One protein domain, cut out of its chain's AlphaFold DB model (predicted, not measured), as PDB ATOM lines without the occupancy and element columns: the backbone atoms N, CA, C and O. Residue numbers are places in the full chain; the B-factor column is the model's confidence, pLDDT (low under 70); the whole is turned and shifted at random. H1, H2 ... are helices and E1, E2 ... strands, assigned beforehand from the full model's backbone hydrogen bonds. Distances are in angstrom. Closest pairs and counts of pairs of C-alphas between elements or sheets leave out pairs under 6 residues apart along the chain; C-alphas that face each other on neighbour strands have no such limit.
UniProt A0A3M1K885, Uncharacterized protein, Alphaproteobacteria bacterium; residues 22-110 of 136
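This is residues 22 to 110 of the 136 residues of an uncharacterized protein of Alphaproteobacteria bacterium (UniProt A0A3M1K885). A strongly twisted sheet curls round helix H1, with helix H2 on its other face: three layers. The 89 printed residues run H1 E1 E2 E3 E4 H2; the strands, neighbours in that order, make an antiparallel meander. Mixed helix and strand, the whole is compact: radius of gyration of the C-alphas 12.2 A, spans 31 by 27 by 21 A.

Past H1, residues 29 to 36, E1, 42 to 54, E2, 61 to 71, E3, 76 to 83, and E4, 86 to 92, form hairpins in turn. Within hydrogen-bond range, find N 51 and O 64, N 67 and O 80, N 81 and O 89, each at 2.8 A, and every O i to N i+4 pair in both helices. H2, 100 to 109, is over E3 and E4, height over the sheet 7.5 A.

Find H1's start at C-alpha 29, (-16.170, -7.888, 8.484), and H2's end at C-alpha 109, (-18.441, -22.247, 5.216).

The printed part has no cut; no printed residue is under 70 pLDDT.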
ATOM      1  N   TYR A  22     -11.379  -9.985  -6.948       81.06
ATOM      2  CA  TYR A  22     -11.908 -10.201  -5.591       81.06
ATOM      3  C   TYR A  22     -12.052  -8.895  -4.796       81.06
ATOM      4  O   TYR A  22     -12.739  -8.871  -3.776       81.06
ATOM      5  N   GLY A  23     -11.427  -7.806  -5.262       85.12
ATOM      6  CA  GLY A  23     -11.412  -6.499  -4.602       85.12
ATOM      7  C   GLY A  23     -10.695  -6.508  -3.248       85.12
ATOM      8  O   GLY A  23     -10.054  -7.485  -2.860       85.12
ATOM      9  N   SER A  24     -10.800  -5.402  -2.510       87.38
ATOM     10  CA  SER A  24     -10.123  -5.242  -1.218       87.38
ATOM     11  C   SER A  24     -10.648  -6.216  -0.159       87.38
ATOM     12  O   SER A  24     -11.854  -6.469  -0.084       87.38
ATOM     13  N   LYS A  25      -9.755  -6.719   0.702       89.00
ATOM     14  CA  LYS A  25     -10.123  -7.530   1.868       89.00
ATOM     15  C   LYS A  25     -10.992  -6.706   2.833       89.00
ATOM     16  O   LYS A  25     -10.674  -5.537   3.071       89.00
ATOM     17  N   PRO A  26     -12.079  -7.260   3.399       90.75
ATOM     18  CA  PRO A  26     -12.857  -6.571   4.425       90.75
ATOM     19  C   PRO A  26     -11.981  -6.260   5.644       90.75
ATOM     20  O   PRO A  26     -11.420  -7.164   6.259       90.75
ATOM     21  N   ALA A  27     -11.907  -4.982   6.021       88.69
ATOM     22  CA  ALA A  27     -11.120  -4.541   7.174       88.69
ATOM     23  C   ALA A  27     -11.832  -4.826   8.507       88.69
ATOM     24  O   ALA A  27     -11.193  -5.129   9.511       88.69
ATOM     25  N   LYS A  28     -13.167  -4.708   8.528       91.12
ATOM     26  CA  LYS A  28     -14.010  -4.938   9.715       91.12
ATOM     27  C   LYS A  28     -15.250  -5.759   9.335       91.12
ATOM     28  O   LYS A  28     -16.358  -5.217   9.341       91.12
ATOM     29  N   PRO A  29     -15.080  -7.047   8.979       91.12
ATOM     30  CA  PRO A  29     -16.170  -7.888   8.484       91.12
ATOM     31  C   PRO A  29     -17.337  -7.991   9.472       91.12
ATOM     32  O   PRO A  29     -18.485  -7.832   9.074       91.12
ATOM     33  N   SER A  30     -17.058  -8.145  10.770       92.25
ATOM     34  CA  SER A  30     -18.088  -8.208  11.816       92.25
ATOM     35  C   SER A  30     -18.987  -6.970  11.847       92.25
ATOM     36  O   SER A  30     -20.199  -7.106  11.957       92.25
ATOM     37  N   ARG A  31     -18.420  -5.765  11.693       92.44
ATOM     38  CA  ARG A  31     -19.184  -4.507  11.680       92.44
ATOM     39  C   ARG A  31     -20.055  -4.380  10.434       92.44
ATOM     40  O   ARG A  31     -21.195  -3.946  10.531       92.44
ATOM     41  N   ALA A  32     -19.519  -4.744   9.272       92.12
ATOM     42  CA  ALA A  32     -20.275  -4.704   8.023       92.12
ATOM     43  C   ALA A  32     -21.462  -5.680   8.049       92.12
ATOM     44  O   ALA A  32     -22.571  -5.301   7.682       92.12
ATOM     45  N   ILE A  33     -21.241  -6.900   8.546       93.06
ATOM     46  CA  ILE A  33     -22.296  -7.906   8.711       93.06
ATOM     47  C   ILE A  33     -23.307  -7.449   9.766       93.06
ATOM     48  O   ILE A  33     -24.503  -7.544   9.525       93.06
ATOM     49  N   ALA A  34     -22.855  -6.896  10.899       91.75
ATOM     50  CA  ALA A  34     -23.749  -6.387  11.938       91.75
ATOM     51  C   ALA A  34     -24.702  -5.323  11.380       91.75
ATOM     52  O   ALA A  34     -25.905  -5.421  11.597       91.75
ATOM     53  N   ASN A  35     -24.193  -4.369  10.596       91.62
ATOM     54  CA  ASN A  35     -25.024  -3.349   9.953       91.62
ATOM     55  C   ASN A  35     -26.076  -3.960   9.007       91.62
ATOM     56  O   ASN A  35     -27.197  -3.466   8.951       91.62
ATOM     57  N   LEU A  36     -25.721  -5.023   8.277       90.06
ATOM     58  CA  LEU A  36     -26.615  -5.702   7.335       90.06
ATOM     59  C   LEU A  36     -27.759  -6.435   8.046       90.06
ATOM     60  O   LEU A  36     -28.910  -6.347   7.634       90.06
ATOM     61  N   VAL A  37     -27.454  -7.115   9.150       88.12
ATOM     62  CA  VAL A  37     -28.403  -7.975   9.880       88.12
ATOM     63  C   VAL A  37     -29.131  -7.257  11.027       88.12
ATOM     64  O   VAL A  37     -29.635  -7.901  11.951       88.12
ATOM     65  N   GLY A  38     -29.191  -5.921  10.989       87.62
ATOM     66  CA  GLY A  38     -29.941  -5.103  11.950       87.62
ATOM     67  C   GLY A  38     -29.226  -4.864  13.284       87.62
ATOM     68  O   GLY A  38     -29.851  -4.924  14.336       87.62
ATOM     69  N   ASN A  39     -27.914  -4.620  13.253       84.44
ATOM     70  CA  ASN A  39     -27.047  -4.360  14.413       84.44
ATOM     71  C   ASN A  39     -27.038  -5.470  15.475       84.44
ATOM     72  O   ASN A  39     -26.799  -5.221  16.657       84.44
ATOM     73  N   ARG A  40     -27.261  -6.720  15.061       86.56
ATOM     74  CA  ARG A  40     -27.117  -7.874  15.957       86.56
ATOM     75  C   ARG A  40     -25.642  -8.126  16.279       86.56
ATOM     76  O   ARG A  40     -24.746  -7.733  15.532       86.56
ATOM     77  N   LYS A  41     -25.390  -8.843  17.378       88.62
ATOM     78  CA  LYS A  41     -24.054  -9.360  17.703       88.62
ATOM     79  C   LYS A  41     -23.585 -10.297  16.587       88.62
ATOM     80  O   LYS A  41     -24.331 -11.188  16.182       88.62
ATOM     81  N   VAL A  42     -22.358 -10.092  16.113       90.88
ATOM     82  CA  VAL A  42     -21.731 -10.903  15.061       90.88
ATOM     83  C   VAL A  42     -20.378 -11.399  15.542       90.88
ATOM     84  O   VAL A  42     -19.539 -10.603  15.967       90.88
ATOM     85  N   VAL A  43     -20.152 -12.706  15.432       91.25
ATOM     86  CA  VAL A  43     -18.870 -13.348  15.745       91.25
ATOM     87  C   VAL A  43     -18.352 -14.027  14.487       91.25
ATOM     88  O   VAL A  43     -18.960 -14.971  14.003       91.25
ATOM     89  N   VAL A  44     -17.240 -13.538  13.939       90.88
ATOM     90  CA  VAL A  44     -16.607 -14.148  12.759       90.88
ATOM     91  C   VAL A  44     -15.928 -15.450  13.180       90.88
ATOM     92  O   VAL A  44     -15.076 -15.429  14.062       90.88
ATOM     93  N   VAL A  45     -16.306 -16.560  12.543       90.56
ATOM     94  CA  VAL A  45     -15.765 -17.910  12.790       90.56
ATOM     95  C   VAL A  45     -14.826 -18.375  11.682       90.56
ATOM     96  O   VAL A  45     -13.879 -19.101  11.950       90.56
ATOM     97  N   VAL A  46     -15.031 -17.903  10.447       89.31
ATOM     98  CA  VAL A  46     -14.074 -18.095   9.348       89.31
ATOM     99  C   VAL A  46     -13.602 -16.721   8.881       89.31
ATOM    100  O   VAL A  46     -14.435 -15.925   8.423       89.31
ATOM    101  N   PRO A  47     -12.296 -16.412   8.999       89.00
ATOM    102  CA  PRO A  47     -11.763 -15.122   8.594       89.00
ATOM    103  C   PRO A  47     -11.853 -14.932   7.071       89.00
ATOM    104  O   PRO A  47     -11.957 -15.908   6.328       89.00
ATOM    105  N   PRO A  48     -11.770 -13.679   6.586       90.19
ATOM    106  CA  PRO A  48     -11.871 -13.386   5.163       90.19
ATOM    107  C   PRO A  48     -10.817 -14.124   4.329       90.19
ATOM    108  O   PRO A  48      -9.622 -13.851   4.472       90.19
ATOM    109  N   SER A  49     -11.266 -14.985   3.412       90.31
ATOM    110  CA  SER A  49     -10.419 -15.715   2.455       90.31
ATOM    111  C   SER A  49     -10.915 -15.530   1.012       90.31
ATOM    112  O   SER A  49     -12.133 -15.498   0.814       90.31
ATOM    113  N   PRO A  50     -10.042 -15.444  -0.011       89.75
ATOM    114  CA  PRO A  50     -10.480 -15.343  -1.405       89.75
ATOM    115  C   PRO A  50     -11.395 -16.509  -1.786       89.75
ATOM    116  O   PRO A  50     -11.110 -17.665  -1.472       89.75
ATOM    117  N   HIS A  51     -12.520 -16.206  -2.425       89.69
ATOM    118  CA  HIS A  51     -13.517 -17.204  -2.774       89.69
ATOM    119  C   HIS A  51     -14.385 -16.748  -3.948       89.69
ATOM    120  O   HIS A  51     -14.676 -15.559  -4.110       89.69
ATOM    121  N   ALA A  52     -14.799 -17.705  -4.772       88.62
ATOM    122  CA  ALA A  52     -15.654 -17.466  -5.920       88.62
ATOM    123  C   ALA A  52     -16.876 -18.372  -5.831       88.62
ATOM    124  O   ALA A  52     -16.753 -19.566  -5.567       88.62
ATOM    125  N   VAL A  53     -18.053 -17.807  -6.065       88.19
ATOM    126  CA  VAL A  53     -19.306 -18.565  -6.113       88.19
ATOM    127  C   VAL A  53     -20.064 -18.212  -7.367       88.19
ATOM    128  O   VAL A  53     -20.075 -17.059  -7.800       88.19
ATOM    129  N   ARG A  54     -20.734 -19.205  -7.936       87.56
ATOM    130  CA  ARG A  54     -21.676 -18.961  -9.014       87.56
ATOM    131  C   ARG A  54     -22.980 -18.424  -8.426       87.56
ATOM    132  O   ARG A  54     -23.488 -18.926  -7.418       87.56
ATOM    133  N   ASP A  55     -23.479 -17.350  -9.011       84.88
ATOM    134  CA  ASP A  55     -24.823 -16.859  -8.770       84.88
ATOM    135  C   ASP A  55     -25.803 -17.735  -9.556       84.88
ATOM    136  O   ASP A  55     -25.671 -17.900 -10.768       84.88
ATOM    137  N   GLU A  56     -26.756 -18.338  -8.857       83.88
ATOM    138  CA  GLU A  56     -27.721 -19.267  -9.443       83.88
ATOM    139  C   GLU A  56     -28.804 -18.530 -10.236       83.88
ATOM    140  O   GLU A  56     -29.373 -19.104 -11.156       83.88
ATOM    141  N   SER A  57     -29.043 -17.244  -9.948       83.69
ATOM    142  CA  SER A  57     -30.082 -16.461 -10.626       83.69
ATOM    143  C   SER A  57     -29.697 -16.076 -12.057       83.69
ATOM    144  O   SER A  57     -30.553 -16.016 -12.933       83.69
ATOM    145  N   ASN A  58     -28.415 -15.806 -12.304       88.19
ATOM    146  CA  ASN A  58     -27.931 -15.293 -13.593       88.19
ATOM    147  C   ASN A  58     -26.721 -16.069 -14.146       88.19
ATOM    148  O   ASN A  58     -26.186 -15.722 -15.197       88.19
ATOM    149  N   GLY A  59     -26.258 -17.101 -13.436       86.88
ATOM    150  CA  GLY A  59     -25.135 -17.947 -13.835       86.88
ATOM    151  C   GLY A  59     -23.759 -17.279 -13.766       86.88
ATOM    152  O   GLY A  59     -22.774 -17.935 -14.125       86.88
ATOM    153  N   ARG A  60     -23.662 -16.013 -13.327       89.06
ATOM    154  CA  ARG A  60     -22.411 -15.245 -13.280       89.06
ATOM    155  C   ARG A  60     -21.575 -15.639 -12.073       89.06
ATOM    156  O   ARG A  60     -22.087 -15.960 -11.005       89.06
ATOM    157  N   TRP A  61     -20.261 -15.557 -12.229       88.44
ATOM    158  CA  TRP A  61     -19.339 -15.737 -11.117       88.44
ATOM    159  C   TRP A  61     -19.223 -14.459 -10.288       88.44
ATOM    160  O   TRP A  61     -18.980 -13.369 -10.811       88.44
ATOM    161  N   LEU A  62     -19.382 -14.609  -8.977       90.31
ATOM    162  CA  LEU A  62     -19.120 -13.585  -7.982       90.31
ATOM    163  C   LEU A  62     -17.792 -13.897  -7.303       90.31
ATOM    164  O   LEU A  62     -17.641 -14.936  -6.665       90.31
ATOM    165  N   TYR A  63     -16.854 -12.964  -7.414       90.50
ATOM    166  CA  TYR A  63     -15.548 -13.028  -6.767       90.50
ATOM    167  C   TYR A  63     -15.543 -12.096  -5.550       90.50
ATOM    168  O   TYR A  63     -15.989 -10.943  -5.635       90.50
ATOM    169  N   GLY A  64     -15.069 -12.594  -4.410       93.56
ATOM    170  CA  GLY A  64     -14.879 -11.801  -3.197       93.56
ATOM    171  C   GLY A  64     -14.185 -12.563  -2.068       93.56
ATOM    172  O   GLY A  64     -13.502 -13.560  -2.270       93.56
ATOM    173  N   TRP A  65     -14.376 -12.084  -0.851       93.50
ATOM    174  CA  TRP A  65     -13.815 -12.651   0.364       93.50
ATOM    175  C   TRP A  65     -14.907 -13.394   1.117       93.50
ATOM    176  O   TRP A  65     -15.872 -12.776   1.568       93.50
ATOM    177  N   ARG A  66     -14.769 -14.714   1.237       94.25
ATOM    178  CA  ARG A  66     -15.638 -15.527   2.082       94.25
ATOM    179  C   ARG A  66     -15.373 -15.177   3.534       94.25
ATOM    180  O   ARG A  66     -14.239 -15.272   3.991       94.25
ATOM    181  N   VAL A  67     -16.434 -14.848   4.246       94.44
ATOM    182  CA  VAL A  67     -16.470 -14.651   5.686       94.44
ATOM    183  C   VAL A  67     -17.614 -15.494   6.220       94.44
ATOM    184  O   VAL A  67     -18.721 -15.414   5.692       94.44
ATOM    185  N   CYS A  68     -17.366 -16.270   7.268       93.81
ATOM    186  CA  CYS A  68     -18.445 -16.938   7.989       93.81
ATOM    187  C   CYS A  68     -18.553 -16.384   9.390       93.81
ATOM    188  O   CYS A  68     -17.537 -16.157  10.052       93.81
ATOM    189  N   ALA A  69     -19.781 -16.149   9.833       92.75
ATOM    190  CA  ALA A  69     -20.037 -15.550  11.125       92.75
ATOM    191  C   ALA A  69     -21.314 -16.093  11.761       92.75
ATOM    192  O   ALA A  69     -22.274 -16.408  11.069       92.75
ATOM    193  N   LEU A  70     -21.321 -16.151  13.086       91.81
ATOM    194  CA  LEU A  70     -22.505 -16.411  13.892       91.81
ATOM    195  C   LEU A  70     -23.232 -15.086  14.132       91.81
ATOM    196  O   LEU A  70     -22.598 -14.094  14.508       91.81
ATOM    197  N   VAL A  71     -24.545 -15.066  13.909       90.31
ATOM    198  CA  VAL A  71     -25.373 -13.853  13.935       90.31
ATOM    199  C   VAL A  71     -26.484 -13.958  14.978       90.31
ATOM    200  O   VAL A  71     -27.344 -14.839  14.912       90.31
ATOM    201  N   GLY A  72     -26.547 -12.973  15.876       85.31
ATOM    202  CA  GLY A  72     -27.585 -12.864  16.904       85.31
ATOM    203  C   GLY A  72     -27.305 -13.681  18.167       85.31
ATOM    204  O   GLY A  72     -26.219 -14.231  18.334       85.31
ATOM    205  N   GLY A  73     -28.287 -13.702  19.077       74.19
ATOM    206  CA  GLY A  73     -28.219 -14.459  20.334       74.19
ATOM    207  C   GLY A  73     -28.264 -15.971  20.118       74.19
ATOM    208  O   GLY A  73     -27.534 -16.695  20.779       74.19
ATOM    209  N   ASP A  74     -29.013 -16.411  19.106       77.81
ATOM    210  CA  ASP A  74     -29.188 -17.831  18.756       77.81
ATOM    211  C   ASP A  74     -28.043 -18.375  17.886       77.81
ATOM    212  O   ASP A  74     -28.102 -19.495  17.392       77.81
ATOM    213  N   ALA A  75     -27.018 -17.546  17.647       82.31
ATOM    214  CA  ALA A  75     -25.800 -17.881  16.917       82.31
ATOM    215  C   ALA A  75     -26.020 -18.612  15.584       82.31
ATOM    216  O   ALA A  75     -25.347 -19.589  15.257       82.31
ATOM    217  N   ARG A  76     -26.934 -18.087  14.768       89.69
ATOM    218  CA  ARG A  76     -27.198 -18.617  13.429       89.69
ATOM    219  C   ARG A  76     -25.969 -18.442  12.544       89.69
ATOM    220  O   ARG A  76     -25.448 -17.328  12.431       89.69
ATOM    221  N   LEU A  77     -25.506 -19.525  11.925       90.56
ATOM    222  CA  LEU A  77     -24.368 -19.484  11.014       90.56
ATOM    223  C   LEU A  77     -24.758 -18.762   9.722       90.56
ATOM    224  O   LEU A  77     -25.747 -19.097   9.075       90.56
ATOM    225  N   GLY A  78     -23.954 -17.782   9.336       93.31
ATOM    226  CA  GLY A  78     -24.089 -17.059   8.086       93.31
ATOM    227  C   GLY A  78     -22.822 -17.139   7.249       93.31
ATOM    228  O   GLY A  78     -21.715 -16.920   7.747       93.31
ATOM    229  N   TYR A  79     -23.006 -17.412   5.963       94.69
ATOM    230  CA  TYR A  79     -22.012 -17.230   4.919       94.69
ATOM    231  C   TYR A  79     -22.171 -15.840   4.298       94.69
ATOM    232  O   TYR A  79     -23.265 -15.451   3.891       94.69
ATOM    233  N   PHE A  80     -21.059 -15.127   4.143       95.31
ATOM    234  CA  PHE A  80     -21.011 -13.815   3.513       95.31
ATOM    235  C   PHE A  80     -19.870 -13.773   2.505       95.31
ATOM    236  O   PHE A  80     -18.715 -14.039   2.835       95.31
ATOM    237  N   LEU A  81     -20.176 -13.388   1.271       95.06
ATOM    238  CA  LEU A  81     -19.171 -13.014   0.291       95.06
ATOM    239  C   LEU A  81     -19.054 -11.495   0.276       95.06
ATOM    240  O   LEU A  81     -20.036 -10.791   0.029       95.06
ATOM    241  N   MET A  82     -17.853 -10.989   0.537       94.31
ATOM    242  CA  MET A  82     -17.601  -9.563   0.717       94.31
ATOM    243  C   MET A  82     -16.618  -9.002  -0.309       94.31
ATOM    244  O   MET A  82     -15.668  -9.666  -0.709       94.31
ATOM    245  N   ARG A  83     -16.807  -7.742  -0.697       93.06
ATOM    246  CA  ARG A  83     -15.839  -6.942  -1.457       93.06
ATOM    247  C   ARG A  83     -15.627  -5.626  -0.714       93.06
ATOM    248  O   ARG A  83     -16.541  -4.806  -0.623       93.06
ATOM    249  N   GLY A  84     -14.454  -5.447  -0.111       90.38
ATOM    250  CA  GLY A  84     -14.258  -4.429   0.921       90.38
ATOM    251  C   GLY A  84     -15.273  -4.624   2.050       90.38
ATOM    252  O   GLY A  84     -15.479  -5.740   2.512       90.38
ATOM    253  N   ASN A  85     -15.965  -3.562   2.458       90.50
ATOM    254  CA  ASN A  85     -17.011  -3.638   3.488       90.50
ATOM    255  C   ASN A  85     -18.423  -3.893   2.923       90.50
ATOM    256  O   ASN A  85     -19.395  -3.803   3.668       90.50
ATOM    257  N   LYS A  86     -18.558  -4.186   1.623       92.25
ATOM    258  CA  LYS A  86     -19.847  -4.483   0.991       92.25
ATOM    259  C   LYS A  86     -20.070  -5.989   0.940       92.25
ATOM    260  O   LYS A  86     -19.223  -6.718   0.426       92.25
ATOM    261  N   VAL A  87     -21.224  -6.444   1.417       93.50
ATOM    262  CA  VAL A  87     -21.692  -7.819   1.207       93.50
ATOM    263  C   VAL A  87     -22.312  -7.902  -0.187       93.50
ATOM    264  O   VAL A  87     -23.148  -7.078  -0.551       93.50
ATOM    265  N   ILE A  88     -21.839  -8.849  -0.996       92.88
ATOM    266  CA  ILE A  88     -22.301  -9.065  -2.378       92.88
ATOM    267  C   ILE A  88     -23.100 -10.360  -2.540       92.88
ATOM    268  O   ILE A  88     -23.796 -10.516  -3.536       92.88
ATOM    269  N   LYS A  89     -22.993 -11.279  -1.578       92.12
ATOM    270  CA  LYS A  89     -23.863 -12.446  -1.436       92.12
ATOM    271  C   LYS A  89     -23.906 -12.834   0.032       92.12
ATOM    272  O   LYS A  89     -22.873 -12.794   0.700       92.12
ATOM    273  N   GLU A  90     -25.073 -13.229   0.507       93.50
ATOM    274  CA  GLU A  90     -25.260 -13.729   1.861       93.50
ATOM    275  C   GLU A  90     -26.152 -14.963   1.861       93.50
ATOM    276  O   GLU A  90     -27.020 -15.120   1.003       93.50
ATOM    277  N   VAL A  91     -25.904 -15.839   2.824       91.75
ATOM    278  CA  VAL A  91     -26.795 -16.929   3.203       91.75
ATOM    279  C   VAL A  91     -26.750 -16.982   4.718       91.75
ATOM    280  O   VAL A  91     -25.723 -17.346   5.284       91.75
ATOM    281  N   VAL A  92     -27.832 -16.578   5.373       90.19
ATOM    282  CA  VAL A  92     -27.963 -16.675   6.828       90.19
ATOM    283  C   VAL A  92     -28.852 -17.873   7.116       90.19
ATOM    284  O   VAL A  92     -29.995 -17.906   6.666       90.19
ATOM    285  N   GLY A  93     -28.299 -18.862   7.814       84.38
ATOM    286  CA  GLY A  93     -29.048 -20.023   8.264       84.38
ATOM    287  C   GLY A  93     -30.134 -19.650   9.267       84.38
ATOM    288  O   GLY A  93     -30.143 -18.556   9.842       84.38
ATOM    289  N   ASP A  94     -31.042 -20.589   9.485       81.88
ATOM    290  CA  ASP A  94     -32.026 -20.504  10.552       81.88
ATOM    291  C   ASP A  94     -31.516 -21.227  11.813       81.88
ATOM    292  O   ASP A  94     -30.397 -21.738  11.868       81.88
ATOM    293  N   THR A  95     -32.336 -21.220  12.855       76.19
ATOM    294  CA  THR A  95     -32.184 -22.050  14.050       76.19
ATOM    295  C   THR A  95     -32.442 -23.530  13.768       76.19
ATOM    296  O   THR A  95     -31.856 -24.382  14.430       76.19
ATOM    297  N   ASP A  96     -33.267 -23.839  12.765       75.88
ATOM    298  CA  ASP A  96     -33.536 -25.207  12.327       75.88
ATOM    299  C   ASP A  96     -32.351 -25.770  11.503       75.88
ATOM    300  O   ASP A  96     -32.008 -25.203  10.452       75.88
ATOM    301  N   PRO A  97     -31.706 -26.870  11.946       72.31
ATOM    302  CA  PRO A  97     -30.600 -27.504  11.227       72.31
ATOM    303  C   PRO A  97     -31.020 -28.157   9.902       72.31
ATOM    304  O   PRO A  97     -30.190 -28.294   8.999       72.31
ATOM    305  N   ASP A  98     -32.292 -28.532   9.755       77.12
ATOM    306  CA  ASP A  98     -32.814 -29.149   8.535       77.12
ATOM    307  C   ASP A  98     -33.230 -28.123   7.481       77.12
ATOM    308  O   ASP A  98     -33.440 -28.470   6.312       77.12
ATOM    309  N   ASN A  99     -33.260 -26.844   7.855       82.19
ATOM    310  CA  ASN A  99     -33.541 -25.764   6.932       82.19
ATOM    311  C   ASN A  99     -32.483 -25.713   5.803       82.19
ATOM    312  O   ASN A  99     -31.274 -25.674   6.075       82.19
ATOM    313  N   PRO A 100     -32.899 -25.642   4.523       84.31
ATOM    314  CA  PRO A 100     -31.982 -25.567   3.387       84.31
ATOM    315  C   PRO A 100     -30.974 -24.411   3.458       84.31
ATOM    316  O   PRO A 100     -29.833 -24.562   3.017       84.31
ATOM    317  N   ALA A 101     -31.357 -23.264   4.030       83.44
ATOM    318  CA  ALA A 101     -30.461 -22.123   4.209       83.44
ATOM    319  C   ALA A 101     -29.364 -22.422   5.238       83.44
ATOM    320  O   ALA A 101     -28.208 -22.056   5.021       83.44
ATOM    321  N   THR A 102     -29.706 -23.133   6.316       83.25
ATOM    322  CA  THR A 102     -28.749 -23.584   7.332       83.25
ATOM    323  C   THR A 102     -27.728 -24.526   6.709       83.25
ATOM    324  O   THR A 102     -26.530 -24.246   6.765       83.25
ATOM    325  N   ARG A 103     -28.186 -25.577   6.016       84.00
ATOM    326  CA  ARG A 103     -27.303 -26.523   5.312       84.00
ATOM    327  C   ARG A 103     -26.407 -25.816   4.293       84.00
ATOM    328  O   ARG A 103     -25.192 -25.980   4.326       84.00
ATOM    329  N   SER A 104     -26.974 -24.925   3.474       84.94
ATOM    330  CA  SER A 104     -26.195 -24.154   2.498       84.94
ATOM    331  C   SER A 104     -25.145 -23.247   3.153       84.94
ATOM    332  O   SER A 104     -24.044 -23.101   2.620       84.94
ATOM    333  N   ALA A 105     -25.442 -22.643   4.310       87.06
ATOM    334  CA  ALA A 105     -24.461 -21.862   5.059       87.06
ATOM    335  C   ALA A 105     -23.304 -22.744   5.560       87.06
ATOM    336  O   ALA A 105     -22.145 -22.369   5.376       87.06
ATOM    337  N   TYR A 106     -23.593 -23.927   6.116       85.75
ATOM    338  CA  TYR A 106     -22.568 -24.891   6.541       85.75
ATOM    339  C   TYR A 106     -21.676 -25.346   5.383       85.75
ATOM    340  O   TYR A 106     -20.449 -25.262   5.499       85.75
ATOM    341  N   ASP A 107     -22.274 -25.729   4.254       86.44
ATOM    342  CA  ASP A 107     -21.549 -26.186   3.064       86.44
ATOM    343  C   ASP A 107     -20.608 -25.098   2.534       86.44
ATOM    344  O   ASP A 107     -19.426 -25.330   2.269       86.44
ATOM    345  N   ARG A 108     -21.103 -23.859   2.428       86.94
ATOM    346  CA  ARG A 108     -20.317 -22.722   1.918       86.94
ATOM    347  C   ARG A 108     -19.223 -22.283   2.892       86.94
ATOM    348  O   ARG A 108     -18.178 -21.771   2.470       86.94
ATOM    349  N   CYS A 109     -19.441 -22.487   4.186       87.19
ATOM    350  CA  CYS A 109     -18.441 -22.247   5.216       87.19
ATOM    351  C   CYS A 109     -17.420 -23.381   5.346       87.19
ATOM    352  O   CYS A 109     -16.348 -23.146   5.899       87.19
ATOM    353  N   GLY A 110     -17.697 -24.551   4.763       80.31
ATOM    354  CA  GLY A 110     -16.819 -25.717   4.796       80.31
ATOM    355  C   GLY A 110     -16.790 -26.401   6.159       80.31
ATOM    356  O   GLY A 110     -15.712 -26.793   6.586       80.31
TER     357      GLY A 110